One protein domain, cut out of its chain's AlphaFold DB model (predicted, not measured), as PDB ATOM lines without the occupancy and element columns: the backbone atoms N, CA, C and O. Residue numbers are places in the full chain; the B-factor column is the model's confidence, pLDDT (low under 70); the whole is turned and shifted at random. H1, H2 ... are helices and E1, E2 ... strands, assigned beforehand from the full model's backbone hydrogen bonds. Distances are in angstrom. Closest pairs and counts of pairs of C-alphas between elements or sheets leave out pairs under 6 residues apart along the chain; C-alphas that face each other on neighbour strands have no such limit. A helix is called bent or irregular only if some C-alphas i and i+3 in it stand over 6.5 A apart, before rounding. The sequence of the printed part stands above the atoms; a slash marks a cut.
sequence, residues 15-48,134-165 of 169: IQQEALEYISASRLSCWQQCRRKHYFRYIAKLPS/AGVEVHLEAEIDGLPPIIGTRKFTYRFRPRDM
ATOM      1  N   ILE A  15      33.338 -12.841  49.611       60.28
ATOM      2  CA  ILE A  15      33.348 -13.978  50.550       60.28
ATOM      3  C   ILE A  15      32.048 -14.796  50.458       60.28
ATOM      4  O   ILE A  15      32.064 -16.021  50.601       60.28
ATOM      5  N   GLN A  16      30.911 -14.142  50.198       59.53
ATOM      6  CA  GLN A  16      29.646 -14.853  49.978       59.53
ATOM      7  C   GLN A  16      29.643 -15.609  48.643       59.53
ATOM      8  O   GLN A  16      29.062 -16.690  48.563       59.53
ATOM      9  N   GLN A  17      30.340 -15.079  47.633       61.88
ATOM     10  CA  GLN A  17      30.486 -15.712  46.325       61.88
ATOM     11  C   GLN A  17      31.325 -17.001  46.408       61.88
ATOM     12  O   GLN A  17      30.874 -18.037  45.928       61.88
ATOM     13  N   GLU A  18      32.463 -16.987  47.117       66.62
ATOM     14  CA  GLU A  18      33.281 -18.193  47.371       66.62
ATOM     15  C   GLU A  18      32.501 -19.295  48.115       66.62
ATOM     16  O   GLU A  18      32.697 -20.491  47.897       66.62
ATOM     17  N   ALA A  19      31.606 -18.920  49.033       64.94
ATOM     18  CA  ALA A  19      30.827 -19.890  49.802       64.94
ATOM     19  C   ALA A  19      29.814 -20.671  48.944       64.94
ATOM     20  O   ALA A  19      29.398 -21.757  49.354       64.94
ATOM     21  N   LEU A  20      29.437 -20.116  47.787       71.44
ATOM     22  CA  LEU A  20      28.498 -20.679  46.821       71.44
ATOM     23  C   LEU A  20      29.193 -21.293  45.600       71.44
ATOM     24  O   LEU A  20      28.499 -21.705  44.680       71.44
ATOM     25  N   GLU A  21      30.526 -21.388  45.575       83.31
ATOM     26  CA  GLU A  21      31.240 -22.033  44.463       83.31
ATOM     27  C   GLU A  21      30.885 -23.513  44.330       83.31
ATOM     28  O   GLU A  21      30.749 -24.014  43.220       83.31
ATOM     29  N   TYR A  22      30.723 -24.219  45.453       85.00
ATOM     30  CA  TYR A  22      30.337 -25.625  45.462       85.00
ATOM     31  C   TYR A  22      29.728 -26.050  46.799       85.00
ATOM     32  O   TYR A  22      29.990 -25.477  47.863       85.00
ATOM     33  N   ILE A  23      28.961 -27.136  46.761       85.94
ATOM     34  CA  ILE A  23      28.424 -27.807  47.945       85.94
ATOM     35  C   ILE A  23      29.149 -29.138  48.124       85.94
ATOM     36  O   ILE A  23      29.242 -29.933  47.201       85.94
ATOM     37  N   SER A  24      29.630 -29.424  49.333       87.50
ATOM     38  CA  SER A  24      30.149 -30.751  49.683       87.50
ATOM     39  C   SER A  24      29.373 -31.368  50.836       87.50
ATOM     40  O   SER A  24      28.758 -30.661  51.639       87.50
ATOM     41  N   ALA A  25      29.437 -32.696  50.966       85.62
ATOM     42  CA  ALA A  25      28.757 -33.414  52.047       85.62
ATOM     43  C   ALA A  25      29.160 -32.895  53.443       85.62
ATOM     44  O   ALA A  25      28.317 -32.775  54.334       85.62
ATOM     45  N   SER A  26      30.433 -32.529  53.633       85.00
ATOM     46  CA  SER A  26      30.936 -31.988  54.902       85.00
ATOM     47  C   SER A  26      30.437 -30.566  55.180       85.00
ATOM     48  O   SER A  26      30.051 -30.274  56.316       85.00
ATOM     49  N   ARG A  27      30.369 -29.700  54.155       87.06
ATOM     50  CA  ARG A  27      29.768 -28.358  54.260       87.06
ATOM     51  C   ARG A  27      28.283 -28.453  54.596       87.06
ATOM     52  O   ARG A  27      27.838 -27.829  55.558       87.06
ATOM     53  N   LEU A  28      27.545 -29.294  53.872       87.88
ATOM     54  CA  LEU A  28      26.111 -29.481  54.066       87.88
ATOM     55  C   LEU A  28      25.793 -30.031  55.465       87.88
ATOM     56  O   LEU A  28      24.965 -29.459  56.170       87.88
ATOM     57  N   SER A  29      26.499 -31.077  55.907       88.38
ATOM     58  CA  SER A  29      26.341 -31.633  57.259       88.38
ATOM     59  C   SER A  29      26.652 -30.594  58.345       88.38
ATOM     60  O   SER A  29      25.879 -30.416  59.288       88.38
ATOM     61  N   CYS A  30      27.730 -29.815  58.186       88.06
ATOM     62  CA  CYS A  30      28.062 -28.747  59.128       88.06
ATOM     63  C   CYS A  30      26.995 -27.646  59.167       88.06
ATOM     64  O   CYS A  30      26.680 -27.146  60.248       88.06
ATOM     65  N   TRP A  31      26.449 -27.257  58.012       88.81
ATOM     66  CA  TRP A  31      25.388 -26.256  57.921       88.81
ATOM     67  C   TRP A  31      24.107 -26.724  58.613       88.81
ATOM     68  O   TRP A  31      23.526 -25.965  59.391       88.81
ATOM     69  N   GLN A  32      23.702 -27.975  58.365       90.06
ATOM     70  CA  GLN A  32      22.527 -28.591  58.986       90.06
ATOM     71  C   GLN A  32      22.661 -28.669  60.511       90.06
ATOM     72  O   GLN A  32      21.699 -28.391  61.218       90.06
ATOM     73  N   GLN A  33      23.854 -28.992  61.023       91.25
ATOM     74  CA  GLN A  33      24.113 -29.034  62.465       91.25
ATOM     75  C   GLN A  33      24.145 -27.637  63.102       91.25
ATOM     76  O   GLN A  33      23.544 -27.418  64.150       91.25
ATOM     77  N   CYS A  34      24.891 -26.692  62.519       92.56
ATOM     78  CA  CYS A  34      25.011 -25.333  63.043       92.56
ATOM     79  C   CYS A  34      25.494 -24.344  61.972       92.56
ATOM     80  O   CYS A  34      26.672 -24.312  61.598       92.56
ATOM     81  N   ARG A  35      24.603 -23.435  61.562       90.44
ATOM     82  CA  ARG A  35      24.893 -22.392  60.560       90.44
ATOM     83  C   ARG A  35      26.032 -21.458  60.977       90.44
ATOM     84  O   ARG A  35      26.867 -21.091  60.155       90.44
ATOM     85  N   ARG A  36      26.124 -21.118  62.269       91.38
ATOM     86  CA  ARG A  36      27.197 -20.256  62.796       91.38
ATOM     87  C   ARG A  36      28.566 -20.937  62.726       91.38
ATOM     88  O   ARG A  36      29.551 -20.302  62.362       91.38
ATOM     89  N   LYS A  37      28.624 -22.239  63.020       88.31
ATOM     90  CA  LYS A  37      29.842 -23.049  62.873       88.31
ATOM     91  C   LYS A  37      30.280 -23.113  61.411       88.31
ATOM     92  O   LYS A  37      31.466 -22.954  61.133       88.31
ATOM     93  N   HIS A  38      29.333 -23.296  60.489       88.69
ATOM     94  CA  HIS A  38      29.621 -23.265  59.057       88.69
ATOM     95  C   HIS A  38      30.227 -21.925  58.633       88.69
ATOM     96  O   HIS A  38      31.262 -21.919  57.971       88.69
ATOM     97  N   TYR A  39      29.635 -20.802  59.057       89.12
ATOM     98  CA  TYR A  39      30.169 -19.471  58.765       89.12
ATOM     99  C   TYR A  39      31.636 -19.343  59.202       89.12
ATOM    100  O   TYR A  39      32.502 -19.067  58.377       89.12
ATOM    101  N   PHE A  40      31.962 -19.631  60.464       89.25
ATOM    102  CA  PHE A  40      33.340 -19.461  60.937       89.25
ATOM    103  C   PHE A  40      34.347 -20.399  60.266       89.25
ATOM    104  O   PHE A  40      35.486 -20.006  60.024       89.25
ATOM    105  N   ARG A  41      33.929 -21.628  59.951       86.75
ATOM    106  CA  ARG A  41      34.801 -22.645  59.361       86.75
ATOM    107  C   ARG A  41      35.042 -22.434  57.867       86.75
ATOM    108  O   ARG A  41      36.168 -22.589  57.417       86.75
ATOM    109  N   TYR A  42      33.994 -22.138  57.103       86.19
ATOM    110  CA  TYR A  42      34.037 -22.182  55.638       86.19
ATOM    111  C   TYR A  42      33.989 -20.806  54.975       86.19
ATOM    112  O   TYR A  42      34.476 -20.677  53.854       86.19
ATOM    113  N   ILE A  43      33.425 -19.803  55.656       86.56
ATOM    114  CA  ILE A  43      33.271 -18.433  55.145       86.56
ATOM    115  C   ILE A  43      34.387 -17.556  55.728       86.56
ATOM    116  O   ILE A  43      35.243 -17.076  54.997       86.56
ATOM    117  N   ALA A  44      34.462 -17.443  57.058       86.38
ATOM    118  CA  ALA A  44      35.523 -16.688  57.733       86.38
ATOM    119  C   ALA A  44      36.876 -17.429  57.790       86.38
ATOM    120  O   ALA A  44      37.869 -16.826  58.190       86.38
ATOM    121  N   LYS A  45      36.904 -18.723  57.421       85.69
ATOM    122  CA  LYS A  45      38.095 -19.597  57.362       85.69
ATOM    123  C   LYS A  45      39.012 -19.454  58.588       85.69
ATOM    124  O   LYS A  45      40.231 -19.362  58.456       85.69
ATOM    125  N   LEU A  46      38.425 -19.418  59.787       86.12
ATOM    126  CA  LEU A  46      39.206 -19.290  61.015       86.12
ATOM    127  C   LEU A  46      40.101 -20.526  61.209       86.12
ATOM    128  O   LEU A  46      39.617 -21.650  61.028       86.12
ATOM    129  N   PRO A  47      41.377 -20.345  61.600       79.56
ATOM    130  CA  PRO A  47      42.278 -21.461  61.841       79.56
ATOM    131  C   PRO A  47      41.736 -22.320  62.987       79.56
ATOM    132  O   PRO A  47      41.375 -21.818  64.053       79.56
ATOM    133  N   SER A  48      41.655 -23.626  62.749       77.44
ATOM    134  CA  SER A  48      41.301 -24.599  63.779       77.44
ATOM    135  C   SER A  48      42.580 -25.166  64.368       77.44
ATOM    136  O   SER A  48      43.466 -25.559  63.617       77.44
ATOM    137  N   ALA A 134      37.239 -50.329  42.233       74.50
ATOM    138  CA  ALA A 134      36.862 -49.597  41.009       74.50
ATOM    139  C   ALA A 134      37.418 -48.159  40.940       74.50
ATOM    140  O   ALA A 134      37.486 -47.581  39.858       74.50
ATOM    141  N   GLY A 135      37.901 -47.627  42.062       74.50
ATOM    142  CA  GLY A 135      38.688 -46.398  42.120       74.50
ATOM    143  C   GLY A 135      39.031 -46.014  43.557       74.50
ATOM    144  O   GLY A 135      38.310 -46.393  44.485       74.50
ATOM    145  N   VAL A 136      40.109 -45.251  43.734       75.12
ATOM    146  CA  VAL A 136      40.607 -44.734  45.021       75.12
ATOM    147  C   VAL A 136      40.633 -43.207  44.952       75.12
ATOM    148  O   VAL A 136      41.080 -42.667  43.946       75.12
ATOM    149  N   GLU A 137      40.139 -42.523  45.991       76.50
ATOM    150  CA  GLU A 137      39.963 -41.055  46.028       76.50
ATOM    151  C   GLU A 137      39.257 -40.490  44.779       76.50
ATOM    152  O   GLU A 137      39.709 -39.537  44.148       76.50
ATOM    153  N   VAL A 138      38.125 -41.091  44.402       78.19
ATOM    154  CA  VAL A 138      37.374 -40.674  43.212       78.19
ATOM    155  C   VAL A 138      36.716 -39.324  43.472       78.19
ATOM    156  O   VAL A 138      35.897 -39.197  44.389       78.19
ATOM    157  N   HIS A 139      37.065 -38.333  42.653       80.19
ATOM    158  CA  HIS A 139      36.378 -37.051  42.619       80.19
ATOM    159  C   HIS A 139      35.025 -37.218  41.926       80.19
ATOM    160  O   HIS A 139      34.943 -37.778  40.833       80.19
ATOM    161  N   LEU A 140      33.969 -36.776  42.594       82.44
ATOM    162  CA  LEU A 140      32.604 -36.810  42.100       82.44
ATOM    163  C   LEU A 140      32.108 -35.378  42.002       82.44
ATOM    164  O   LEU A 140      32.163 -34.639  42.985       82.44
ATOM    165  N   GLU A 141      31.593 -35.038  40.831       87.56
ATOM    166  CA  GLU A 141      30.942 -33.771  40.557       87.56
ATOM    167  C   GLU A 141      29.547 -34.053  40.004       87.56
ATOM    168  O   GLU A 141      29.360 -34.969  39.198       87.56
ATOM    169  N   ALA A 142      28.557 -33.310  40.485       87.31
ATOM    170  CA  ALA A 142      27.193 -33.385  39.994       87.31
ATOM    171  C   ALA A 142      26.589 -31.985  39.909       87.31
ATOM    172  O   ALA A 142      26.658 -31.209  40.865       87.31
ATOM    173  N   GLU A 143      25.950 -31.700  38.782       87.38
ATOM    174  CA  GLU A 143      25.166 -30.489  38.579       87.38
ATOM    175  C   GLU A 143      23.696 -30.778  38.894       87.38
ATOM    176  O   GLU A 143      23.138 -31.793  38.470       87.38
ATOM    177  N   ILE A 144      23.074 -29.896  39.672       87.69
ATOM    178  CA  ILE A 144      21.640 -29.930  39.950       87.69
ATOM    179  C   ILE A 144      21.097 -28.538  39.658       87.69
ATOM    180  O   ILE A 144      21.600 -27.557  40.205       87.69
ATOM    181  N   ASP A 145      20.061 -28.462  38.827       88.06
ATOM    182  CA  ASP A 145      19.442 -27.195  38.442       88.06
ATOM    183  C   ASP A 145      19.079 -26.347  39.669       88.06
ATOM    184  O   ASP A 145      18.389 -26.789  40.592       88.06
ATOM    185  N   GLY A 146      19.550 -25.098  39.671       83.56
ATOM    186  CA  GLY A 146      19.307 -24.143  40.753       83.56
ATOM    187  C   GLY A 146      20.200 -24.311  41.987       83.56
ATOM    188  O   GLY A 146      20.013 -23.571  42.955       83.56
ATOM    189  N   LEU A 147      21.173 -25.228  41.971       83.44
ATOM    190  CA  LEU A 147      22.176 -25.385  43.023       83.44
ATOM    191  C   LEU A 147      23.599 -25.205  42.470       83.44
ATOM    192  O   LEU A 147      23.863 -25.545  41.318       83.44
ATOM    193  N   PRO A 148      24.542 -24.717  43.295       84.44
ATOM    194  CA  PRO A 148      25.962 -24.854  43.004       84.44
ATOM    195  C   PRO A 148      26.367 -26.317  42.777       84.44
ATOM    196  O   PRO A 148      25.730 -27.212  43.351       84.44
ATOM    197  N   PRO A 149      27.451 -26.573  42.023       86.69
ATOM    198  CA  PRO A 149      27.936 -27.924  41.775       86.69
ATOM    199  C   PRO A 149      28.202 -28.660  43.089       86.69
ATOM    200  O   PRO A 149      28.737 -28.109  44.060       86.69
ATOM    201  N   ILE A 150      27.801 -29.927  43.132       86.88
ATOM    202  CA  ILE A 150      28.022 -30.796  44.280       86.88
ATOM    203  C   ILE A 150      29.327 -31.540  44.071       86.88
ATOM    204  O   ILE A 150      29.450 -32.336  43.146       86.88
ATOM    205  N   ILE A 151      30.270 -31.321  44.981       87.25
ATOM    206  CA  ILE A 151      31.600 -31.912  44.944       87.25
ATOM    207  C   ILE A 151      31.787 -32.858  46.131       87.25
ATOM    208  O   ILE A 151      31.540 -32.513  47.295       87.25
ATOM    209  N   GLY A 152      32.279 -34.059  45.850       80.56
ATOM    210  CA  GLY A 152      32.641 -35.044  46.862       80.56
ATOM    211  C   GLY A 152      33.884 -35.834  46.479       80.56
ATOM    212  O   GLY A 152      34.175 -36.034  45.306       80.56
ATOM    213  N   THR A 153      34.594 -36.335  47.487       78.06
ATOM    214  CA  THR A 153      35.688 -37.289  47.284       78.06
ATOM    215  C   THR A 153      35.319 -38.603  47.940       78.06
ATOM    216  O   THR A 153      35.046 -38.658  49.143       78.06
ATOM    217  N   ARG A 154      35.302 -39.677  47.154       73.81
ATOM    218  CA  ARG A 154      35.009 -41.017  47.647       73.81
ATOM    219  C   ARG A 154      36.311 -41.775  47.868       73.81
ATOM    220  O   ARG A 154      37.035 -42.058  46.922       73.81
ATOM    221  N   LYS A 155      36.581 -42.120  49.132       71.19
ATOM    222  CA  LYS A 155      37.831 -42.763  49.574       71.19
ATOM    223  C   LYS A 155      38.179 -44.015  48.773       71.19
ATOM    224  O   LYS A 155      39.309 -44.156  48.321       71.19
ATOM    225  N   PHE A 156      37.194 -44.868  48.522       72.06
ATOM    226  CA  PHE A 156      37.300 -45.975  47.579       72.06
ATOM    227  C   PHE A 156      35.911 -46.366  47.068       72.06
ATOM    228  O   PHE A 156      34.885 -46.105  47.707       72.06
ATOM    229  N   THR A 157      35.872 -46.979  45.891       72.69
ATOM    230  CA  THR A 157      34.650 -47.478  45.253       72.69
ATOM    231  C   THR A 157      34.857 -48.905  44.796       72.69
ATOM    232  O   THR A 157      35.952 -49.258  44.382       72.69
ATOM    233  N   TYR A 158      33.807 -49.715  44.836       71.38
ATOM    234  CA  TYR A 158      33.799 -51.046  44.235       71.38
ATOM    235  C   TYR A 158      32.898 -51.035  43.013       71.38
ATOM    236  O   TYR A 158      31.997 -50.196  42.892       71.38
ATOM    237  N   ARG A 159      33.147 -51.964  42.090       64.94
ATOM    238  CA  ARG A 159      32.279 -52.126  40.932       64.94
ATOM    239  C   ARG A 159      30.986 -52.762  41.422       64.94
ATOM    240  O   ARG A 159      30.994 -53.917  41.822       64.94
ATOM    241  N   PHE A 160      29.899 -51.997  41.389       55.28
ATOM    242  CA  PHE A 160      28.574 -52.454  41.803       55.28
ATOM    243  C   PHE A 160      28.216 -53.773  41.102       55.28
ATOM    244  O   PHE A 160      28.201 -53.822  39.866       55.28
ATOM    245  N   ARG A 161      27.951 -54.845  41.866       56.97
ATOM    246  CA  ARG A 161      27.479 -56.118  41.310       56.97
ATOM    247  C   ARG A 161      25.992 -56.301  41.630       56.97
ATOM    248  O   ARG A 161      25.563 -56.027  42.744       56.97
ATOM    249  N   PRO A 162      25.188 -56.868  40.711       52.25
ATOM    250  CA  PRO A 162      23.767 -57.147  40.959       52.25
ATOM    251  C   PRO A 162      23.488 -58.042  42.179       52.25
ATOM    252  O   PRO A 162      22.360 -58.107  42.654       52.25
ATOM    253  N   ARG A 163      24.508 -58.752  42.681       57.12
ATOM    254  CA  ARG A 163      24.423 -59.642  43.846       57.12
ATOM    255  C   ARG A 163      24.283 -58.888  45.180       57.12
ATOM    256  O   ARG A 163      23.884 -59.510  46.158       57.12
ATOM    257  N   ASP A 164      24.547 -57.580  45.177       52.22
ATOM    258  CA  ASP A 164      24.492 -56.694  46.346       52.22
ATOM    259  C   ASP A 164      23.113 -56.035  46.526       52.22
ATOM    260  O   ASP A 164      22.906 -55.254  47.457       52.22
ATOM    261  N   MET A 165      22.145 -56.329  45.644       49.38
ATOM    262  CA  MET A 165      20.756 -55.939  45.882       49.38
ATOM    263  C   MET A 165      20.223 -56.713  47.095       49.38
ATOM    264  O   MET A 165      20.282 -57.949  47.088       49.38
TER     265      MET A 165
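This is residues 15 to 48 and 134 to 165 of the 169 residues of a protein of Verrucomicrobiales bacterium T37 (UniProt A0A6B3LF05). Three helices cluster at one end, and a long, bent two-stranded hairpin, E1 and E2, runs away from them. H2 and H3 fold back on each other, and short H1 packs on H3. The 66 printed residues hold H1 H2 H3 E1 E2 in chain order, with E1 - E2 antiparallel; the class is mixed, helices and strands. The whole is loose, with a radius of gyration of the C-alphas of 15.3 A, spanning 45 by 30 by 20 A.

H1, residues 15 to 19, touches H3, residues 35 to 43; the closest C-alphas, of Ala 19 and Ile 43, are 6.1 A apart. H2, residues 25 to 33, and H3 form a helical hairpin, opposite ways at a shallow tilt of 34 degrees, only just short of steep; they touch, closest at C-alphas 31 and 38, 5.3 A. In H1, H2 and H3 every O i to N i+4 pair is within hydrogen-bond range. E1, residues 134 to 142, and E2, residues 150 to 158, form an antiparallel hairpin, with N 140 and O 152 at 2.8 A.

H1 begins at C-alpha 15 (33.348, -13.978, 50.550). E1 spans 18.9 A; E2 spans 21.1 A and ends at C-alpha 158 (33.799, -51.046, 44.235).

Residues 49 to 133 are not printed; C-alphas 48 and 134 are 34.1 A apart. Residues 15 to 19 and 159 to 165 have pLDDT under 70.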